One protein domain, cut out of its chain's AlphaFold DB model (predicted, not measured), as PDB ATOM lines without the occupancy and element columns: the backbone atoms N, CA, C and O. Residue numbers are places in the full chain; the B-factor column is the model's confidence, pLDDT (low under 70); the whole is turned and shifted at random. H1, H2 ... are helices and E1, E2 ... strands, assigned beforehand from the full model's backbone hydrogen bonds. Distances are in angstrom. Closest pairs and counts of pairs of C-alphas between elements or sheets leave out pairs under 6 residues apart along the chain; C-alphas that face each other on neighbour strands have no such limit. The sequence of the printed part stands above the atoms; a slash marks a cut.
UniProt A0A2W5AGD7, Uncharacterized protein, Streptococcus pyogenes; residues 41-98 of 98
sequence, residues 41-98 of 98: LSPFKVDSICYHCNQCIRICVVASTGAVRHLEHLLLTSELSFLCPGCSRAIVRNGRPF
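What this domain is: This is residues 41 to 98 of the 98 residues of an uncharacterized protein of Streptococcus pyogenes (UniProt A0A2W5AGD7). A long two-stranded hairpin, E1 and E2, has one helix, H1, over one face, and a second, shorter helix, H2, at the end where residues 50 to 55 join the strands. Beyond H2 the last residues, 93 to 98, stick out as a free tail. The printed part has 58 residues with two named strands and two named helices, in the order E1, E2, H1, H2; the sheet is E1 - E2, antiparallel, and the class is mixed, helices and strands. It is only just loose, close to compact, with a radius of gyration of the C-alphas of 12.8 A, and elongated, spanning 36 by 23 by 21 A.

Where its parts are: Find C-alpha 42 at (171.649, 132.018, 190.962); from there E1, residues 42 to 49, runs 22.6 A to Ile 49. E2, residues 56 to 63, comes back over 21.5 A. Next look at Thr 65, C-alpha at (175.674, 138.534, 189.827), where H1, residues 65 to 76, begins its 16.6 A. H2, residues 85 to 91, measures 10.1 A and ends with C-alpha 91 at (159.547, 138.765, 162.959).

How they stand to each other: Begin with the hairpin of E1 and E2, antiparallel at 157 degrees between directions; N 44 and O 61 are 2.8 A apart and N 57 and O 48 2.8 A, both within hydrogen-bond range. The closest C-alphas of E1 and H1 are those of Phe 44 and Val 68, 7.7 A apart. E2 and H1 are near each other, with 5 pairs of C-alphas within 10 A. H2 is apart from E1, E2 and H1. In H1 and H2 every O i to N i+4 pair is within hydrogen-bond range.

The domain as a whole: The two C-alphas farthest apart, those of Ser 42 and Phe 98, are 37.5 A apart. The printed part has no cut; E2 to H1 is a tight link, E1 to E2 and H1 to H2 are short ones. Look last at residues 93 to 98, which stand free and have pLDDT under 70; the mean of the printed part is 91.2.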
ATOM      1  N   LEU A  41     176.188 130.861 190.612       93.56
ATOM      2  CA  LEU A  41     175.091 130.986 189.662       93.56
ATOM      3  C   LEU A  41     173.768 130.913 190.418       93.56
ATOM      4  O   LEU A  41     173.467 129.910 191.065       93.56
ATOM      5  N   SER A  42     172.953 131.959 190.306       92.00
ATOM      6  CA  SER A  42     171.649 132.018 190.962       92.00
ATOM      7  C   SER A  42     170.526 132.254 189.946       92.00
ATOM      8  O   SER A  42     170.720 132.965 188.953       92.00
ATOM      9  N   PRO A  43     169.341 131.643 190.143       96.81
ATOM     10  CA  PRO A  43     168.163 131.979 189.360       96.81
ATOM     11  C   PRO A  43     167.743 133.431 189.603       96.81
ATOM     12  O   PRO A  43     167.544 133.849 190.743       96.81
ATOM     13  N   PHE A  44     167.537 134.178 188.526       96.44
ATOM     14  CA  PHE A  44     167.102 135.567 188.544       96.44
ATOM     15  C   PHE A  44     165.954 135.787 187.558       96.44
ATOM     16  O   PHE A  44     165.875 135.159 186.501       96.44
ATOM     17  N   LYS A  45     165.036 136.687 187.907       96.81
ATOM     18  CA  LYS A  45     163.822 136.963 187.138       96.81
ATOM     19  C   LYS A  45     163.863 138.390 186.612       96.81
ATOM     20  O   LYS A  45     163.866 139.331 187.397       96.81
ATOM     21  N   VAL A  46     163.811 138.530 185.296       95.81
ATOM     22  CA  VAL A  46     163.799 139.805 184.580       95.81
ATOM     23  C   VAL A  46     162.386 140.065 184.068       95.81
ATOM     24  O   VAL A  46     161.868 139.301 183.252       95.81
ATOM     25  N   ASP A  47     161.765 141.139 184.546       95.62
ATOM     26  CA  ASP A  47     160.491 141.641 184.032       95.62
ATOM     27  C   ASP A  47     160.774 142.836 183.107       95.62
ATOM     28  O   ASP A  47     161.410 143.807 183.511       95.62
ATOM     29  N   SER A  48     160.343 142.752 181.848       95.19
ATOM     30  CA  SER A  48     160.597 143.761 180.808       95.19
ATOM     31  C   SER A  48     159.413 143.851 179.833       95.19
ATOM     32  O   SER A  48     158.369 143.239 180.058       95.19
ATOM     33  N   ILE A  49     159.545 144.615 178.749       96.50
ATOM     34  CA  ILE A  49     158.521 144.783 177.709       96.50
ATOM     35  C   ILE A  49     159.019 144.300 176.347       96.50
ATOM     36  O   ILE A  49     160.204 144.361 176.030       96.50
ATOM     37  N   CYS A  50     158.094 143.823 175.518       96.62
ATOM     38  CA  CYS A  50     158.374 143.499 174.126       96.62
ATOM     39  C   CYS A  50     158.704 144.766 173.338       96.62
ATOM     40  O   CYS A  50     157.897 145.693 173.321       96.62
ATOM     41  N   TYR A  51     159.806 144.759 172.593       96.19
ATOM     42  CA  TYR A  51     160.182 145.865 171.711       96.19
ATOM     43  C   TYR A  51     159.111 146.190 170.656       96.19
ATOM     44  O   TYR A  51     158.905 147.347 170.314       96.19
ATOM     45  N   HIS A  52     158.419 145.171 170.131       95.94
ATOM     46  CA  HIS A  52     157.475 145.358 169.024       95.94
ATOM     47  C   HIS A  52     156.043 145.679 169.467       95.94
ATOM     48  O   HIS A  52     155.370 146.478 168.826       95.94
ATOM     49  N   CYS A  53     155.546 145.012 170.512       96.62
ATOM     50  CA  CYS A  53     154.140 145.115 170.923       96.62
ATOM     51  C   CYS A  53     153.937 145.651 172.343       96.62
ATOM     52  O   CYS A  53     152.805 145.676 172.820       96.62
ATOM     53  N   ASN A  54     155.019 146.012 173.038       96.56
ATOM     54  CA  ASN A  54     155.026 146.581 174.390       96.56
ATOM     55  C   ASN A  54     154.348 145.723 175.472       96.56
ATOM     56  O   ASN A  54     154.171 146.181 176.598       96.56
ATOM     57  N   GLN A  55     153.996 144.468 175.180       97.06
ATOM     58  CA  GLN A  55     153.484 143.558 176.198       97.06
ATOM     59  C   GLN A  55     154.573 143.179 177.198       97.06
ATOM     60  O   GLN A  55     155.727 142.994 176.815       97.06
ATOM     61  N   CYS A  56     154.186 143.012 178.462       96.94
ATOM     62  CA  CYS A  56     155.089 142.568 179.514       96.94
ATOM     63  C   CYS A  56     155.609 141.151 179.231       96.94
ATOM     64  O   CYS A  56     154.842 140.240 178.916       96.94
ATOM     65  N   ILE A  57     156.914 140.965 179.383       96.88
ATOM     66  CA  ILE A  57     157.616 139.693 179.239       96.88
ATOM     67  C   ILE A  57     158.350 139.415 180.545       96.88
ATOM     68  O   ILE A  57     158.996 140.298 181.106       96.88
ATOM     69  N   ARG A  58     158.287 138.161 180.989       96.75
ATOM     70  CA  ARG A  58     159.105 137.638 182.079       96.75
ATOM     71  C   ARG A  58     160.115 136.645 181.528       96.75
ATOM     72  O   ARG A  58     159.725 135.676 180.878       96.75
ATOM     73  N   ILE A  59     161.390 136.873 181.819       95.69
ATOM     74  CA  ILE A  59     162.494 135.980 181.468       95.69
ATOM     75  C   ILE A  59     163.169 135.537 182.761       95.69
ATOM     76  O   ILE A  59     163.577 136.364 183.571       95.69
ATOM     77  N   CYS A  60     163.281 134.228 182.963       96.50
ATOM     78  CA  CYS A  60     164.035 133.657 184.074       96.50
ATOM     79  C   CYS A  60     165.389 133.182 183.547       96.50
ATOM     80  O   CYS A  60     165.436 132.399 182.600       96.50
ATOM     81  N   VAL A  61     166.472 133.657 184.155       95.94
ATOM     82  CA  VAL A  61     167.854 133.306 183.811       95.94
ATOM     83  C   VAL A  61     168.527 132.655 185.013       95.94
ATOM     84  O   VAL A  61     168.107 132.868 186.145       95.94
ATOM     85  N   VAL A  62     169.568 131.863 184.784       96.94
ATOM     86  CA  VAL A  62     170.480 131.400 185.838       96.94
ATOM     87  C   VAL A  62     171.840 131.975 185.488       96.94
ATOM     88  O   VAL A  62     172.372 131.671 184.423       96.94
ATOM     89  N   ALA A  63     172.349 132.873 186.323       94.81
ATOM     90  CA  ALA A  63     173.519 133.680 185.996       94.81
ATOM     91  C   ALA A  63     174.272 134.095 187.265       94.81
ATOM     92  O   ALA A  63     173.707 134.091 188.363       94.81
ATOM     93  N   SER A  64     175.547 134.455 187.115       95.06
ATOM     94  CA  SER A  64     176.294 135.116 188.184       95.06
ATOM     95  C   SER A  64     175.809 136.557 188.355       95.06
ATOM     96  O   SER A  64     175.226 137.158 187.444       95.06
ATOM     97  N   THR A  65     176.066 137.148 189.522       92.56
ATOM     98  CA  THR A  65     175.674 138.534 189.827       92.56
ATOM     99  C   THR A  65     176.236 139.533 188.809       92.56
ATOM    100  O   THR A  65     175.547 140.479 188.424       92.56
ATOM    101  N   GLY A  66     177.468 139.315 188.333       94.00
ATOM    102  CA  GLY A  66     178.093 140.151 187.306       94.00
ATOM    103  C   GLY A  66     177.345 140.096 185.972       94.00
ATOM    104  O   GLY A  66     177.049 141.138 185.385       94.00
ATOM    105  N   ALA A  67     176.958 138.897 185.535       95.12
ATOM    106  CA  ALA A  67     176.199 138.708 184.303       95.12
ATOM    107  C   ALA A  67     174.791 139.327 184.374       95.12
ATOM    108  O   ALA A  67     174.356 139.950 183.406       95.12
ATOM    109  N   VAL A  68     174.099 139.227 185.518       95.31
ATOM    110  CA  VAL A  68     172.795 139.891 185.720       95.31
ATOM    111  C   VAL A  68     172.932 141.411 185.605       95.31
ATOM    112  O   VAL A  68     172.187 142.030 184.851       95.31
ATOM    113  N   ARG A  69     173.928 142.012 186.271       95.50
ATOM    114  CA  ARG A  69     174.183 143.463 186.187       95.50
ATOM    115  C   ARG A  69     174.499 143.916 184.765       95.50
ATOM    116  O   ARG A  69     174.041 144.972 184.335       95.50
ATOM    117  N   HIS A  70     175.275 143.125 184.027       96.69
ATOM    118  CA  HIS A  70     175.586 143.438 182.637       96.69
ATOM    119  C   HIS A  70     174.334 143.378 181.752       96.69
ATOM    120  O   HIS A  70     174.108 144.281 180.949       96.69
ATOM    121  N   LEU A  71     173.478 142.367 181.942       96.31
ATOM    122  CA  LEU A  71     172.192 142.275 181.253       96.31
ATOM    123  C   LEU A  71     171.301 143.491 181.548       96.31
ATOM    124  O   LEU A  71     170.734 144.066 180.623       96.31
ATOM    125  N   GLU A  72     171.192 143.900 182.814       94.88
ATOM    126  CA  GLU A  72     170.428 145.088 183.212       94.88
ATOM    127  C   GLU A  72     170.968 146.359 182.552       94.88
ATOM    128  O   GLU A  72     170.187 147.147 182.024       94.88
ATOM    129  N   HIS A  73     172.292 146.538 182.511       97.06
ATOM    130  CA  HIS A  73     172.914 147.672 181.830       97.06
ATOM    131  C   HIS A  73     172.530 147.722 180.346       97.06
ATOM    132  O   HIS A  73     172.068 148.758 179.879       97.06
ATOM    133  N   LEU A  74     172.646 146.601 179.625       97.19
ATOM    134  CA  LEU A  74     172.287 146.515 178.204       97.19
ATOM    135  C   LEU A  74     170.799 146.808 177.944       97.19
ATOM    136  O   LEU A  74     170.441 147.393 176.919       97.19
ATOM    137  N   LEU A  75     169.923 146.401 178.867       95.19
ATOM    138  CA  LEU A  75     168.491 146.696 178.791       95.19
ATOM    139  C   LEU A  75     168.205 148.183 179.028       95.19
ATOM    140  O   LEU A  75     167.358 148.757 178.346       95.19
ATOM    141  N   LEU A  76     168.908 148.816 179.970       94.50
ATOM    142  CA  LEU A  76     168.744 150.237 180.287       94.50
ATOM    143  C   LEU A  76     169.300 151.150 179.187       94.50
ATOM    144  O   LEU A  76     168.680 152.165 178.873       94.50
ATOM    145  N   THR A  77     170.426 150.786 178.564       96.19
ATOM    146  CA  THR A  77     171.001 151.536 177.434       96.19
ATOM    147  C   THR A  77     170.223 151.353 176.131       96.19
ATOM    148  O   THR A  77     170.525 152.020 175.144       96.19
ATOM    149  N   SER A  78     169.193 150.494 176.114       90.50
ATOM    150  CA  SER A  78     168.429 150.117 174.914       90.50
ATOM    151  C   SER A  78     169.282 149.485 173.802       90.50
ATOM    152  O   SER A  78     168.839 149.384 172.659       90.50
ATOM    153  N   GLU A  79     170.493 149.022 174.125       92.81
ATOM    154  CA  GLU A  79     171.362 148.257 173.218       92.81
ATOM    155  C   GLU A  79     170.893 146.802 173.083       92.81
ATOM    156  O   GLU A  79     171.237 146.107 172.127       92.81
ATOM    157  N   LEU A  80     170.071 146.346 174.030       95.38
ATOM    158  CA  LEU A  80     169.414 145.052 174.017       95.38
ATOM    159  C   LEU A  80     167.922 145.225 174.298       95.38
ATOM    160  O   LEU A  80     167.502 146.013 175.142       95.38
ATOM    161  N   SER A  81     167.089 144.472 173.587       94.94
ATOM    162  CA  SER A  81     165.646 144.445 173.818       94.94
ATOM    163  C   SER A  81     165.082 143.055 173.570       94.94
ATOM    164  O   SER A  81     165.600 142.287 172.758       94.94
ATOM    165  N   PHE A  82     163.991 142.731 174.259       95.62
ATOM    166  CA  PHE A  82     163.348 141.430 174.139       95.62
ATOM    167  C   PHE A  82     162.159 141.458 173.181       95.62
ATOM    168  O   PHE A  82     161.445 142.452 173.050       95.62
ATOM    169  N   LEU A  83     161.909 140.317 172.542       95.38
ATOM    170  CA  LEU A  83     160.681 140.050 171.804       95.38
ATOM    171  C   LEU A  83     159.868 139.000 172.550       95.38
ATOM    172  O   LEU A  83     160.405 137.989 173.003       95.38
ATOM    173  N   CYS A  84     158.558 139.214 172.644       95.88
ATOM    174  CA  CYS A  84     157.671 138.201 173.197       95.88
ATOM    175  C   CYS A  84     157.596 136.997 172.239       95.88
ATOM    176  O   CYS A  84     157.876 137.144 171.044       95.88
ATOM    177  N   PRO A  85     157.159 135.813 172.707       93.19
ATOM    178  CA  PRO A  85     157.079 134.616 171.868       93.19
ATOM    179  C   PRO A  85     156.236 134.779 170.592       93.19
ATOM    180  O   PRO A  85     156.491 134.108 169.595       93.19
ATOM    181  N   GLY A  86     155.225 135.655 170.608       93.88
ATOM    182  CA  GLY A  86     154.418 135.958 169.424       93.88
ATOM    183  C   GLY A  86     155.199 136.766 168.387       93.88
ATOM    184  O   GLY A  86     155.317 136.357 167.232       93.88
ATOM    185  N   CYS A  87     155.788 137.887 168.812       93.94
ATOM    186  CA  CYS A  87     156.577 138.752 167.939       93.94
ATOM    187  C   CYS A  87     157.843 138.059 167.434       93.94
ATOM    188  O   CYS A  87     158.187 138.226 166.269       93.94
ATOM    189  N   SER A  88     158.504 137.239 168.256       92.75
ATOM    190  CA  SER A  88     159.687 136.498 167.815       92.75
ATOM    191  C   SER A  88     159.354 135.542 166.670       92.75
ATOM    192  O   SER A  88     160.058 135.538 165.672       92.75
ATOM    193  N   ARG A  89     158.233 134.811 166.726       89.31
ATOM    194  CA  ARG A  89     157.799 133.921 165.631       89.31
ATOM    195  C   ARG A  89     157.408 134.672 164.358       89.31
ATOM    196  O   ARG A  89     157.622 134.160 163.262       89.31
ATOM    197  N   ALA A  90     156.802 135.850 164.497       89.06
ATOM    198  CA  ALA A  90     156.356 136.647 163.357       89.06
ATOM    199  C   ALA A  90     157.521 137.358 162.647       89.06
ATOM    200  O   ALA A  90     157.563 137.396 161.417       89.06
ATOM    201  N   ILE A  91     158.454 137.908 163.430       86.69
ATOM    202  CA  ILE A  91     159.547 138.765 162.959       86.69
ATOM    203  C   ILE A  91     160.794 137.932 162.648       86.69
ATOM    204  O   ILE A  91     161.407 138.091 161.596       86.69
ATOM    205  N   VAL A  92     161.165 137.010 163.539       82.62
ATOM    206  CA  VAL A  92     162.372 136.186 163.413       82.62
ATOM    207  C   VAL A  92     162.025 134.930 162.616       82.62
ATOM    208  O   VAL A  92     161.754 133.859 163.157       82.62
ATOM    209  N   ARG A  93     162.011 135.054 161.285       68.88
ATOM    210  CA  ARG A  93     161.780 133.932 160.361       68.88
ATOM    211  C   ARG A  93     163.015 133.031 160.254       68.88
ATOM    212  O   ARG A  93     163.698 133.041 159.234       68.88
ATOM    213  N   ASN A  94     163.293 132.246 161.300       65.56
ATOM    214  CA  ASN A  94     164.266 131.138 161.302       65.56
ATOM    215  C   ASN A  94     165.607 131.458 160.605       65.56
ATOM    216  O   ASN A  94     166.090 130.667 159.796       65.56
ATOM    217  N   GLY A  95     166.189 132.631 160.867       61.97
ATOM    218  CA  GLY A  95     167.505 132.992 160.333       61.97
ATOM    219  C   GLY A  95     167.557 133.312 158.835       61.97
ATOM    220  O   GLY A  95     168.646 133.310 158.270       61.97
ATOM    221  N   ARG A  96     166.426 133.595 158.171       59.84
ATOM    222  CA  ARG A  96     166.449 134.180 156.820       59.84
ATOM    223  C   ARG A  96     166.637 135.701 156.933       59.84
ATOM    224  O   ARG A  96     165.735 136.345 157.472       59.84
ATOM    225  N   PRO A  97     167.777 136.265 156.492       52.22
ATOM    226  CA  PRO A  97     167.974 137.712 156.482       52.22
ATOM    227  C   PRO A  97     167.027 138.385 155.474       52.22
ATOM    228  O   PRO A  97     166.572 137.735 154.527       52.22
ATOM    229  N   PHE A  98     166.708 139.657 155.738       55.47
ATOM    230  CA  PHE A  98     165.958 140.543 154.840       55.47
ATOM    231  C   PHE A  98     166.697 140.778 153.522       55.47
ATOM    232  O   PHE A  98     167.947 140.861 153.562       55.47
TER     233      PHE A  98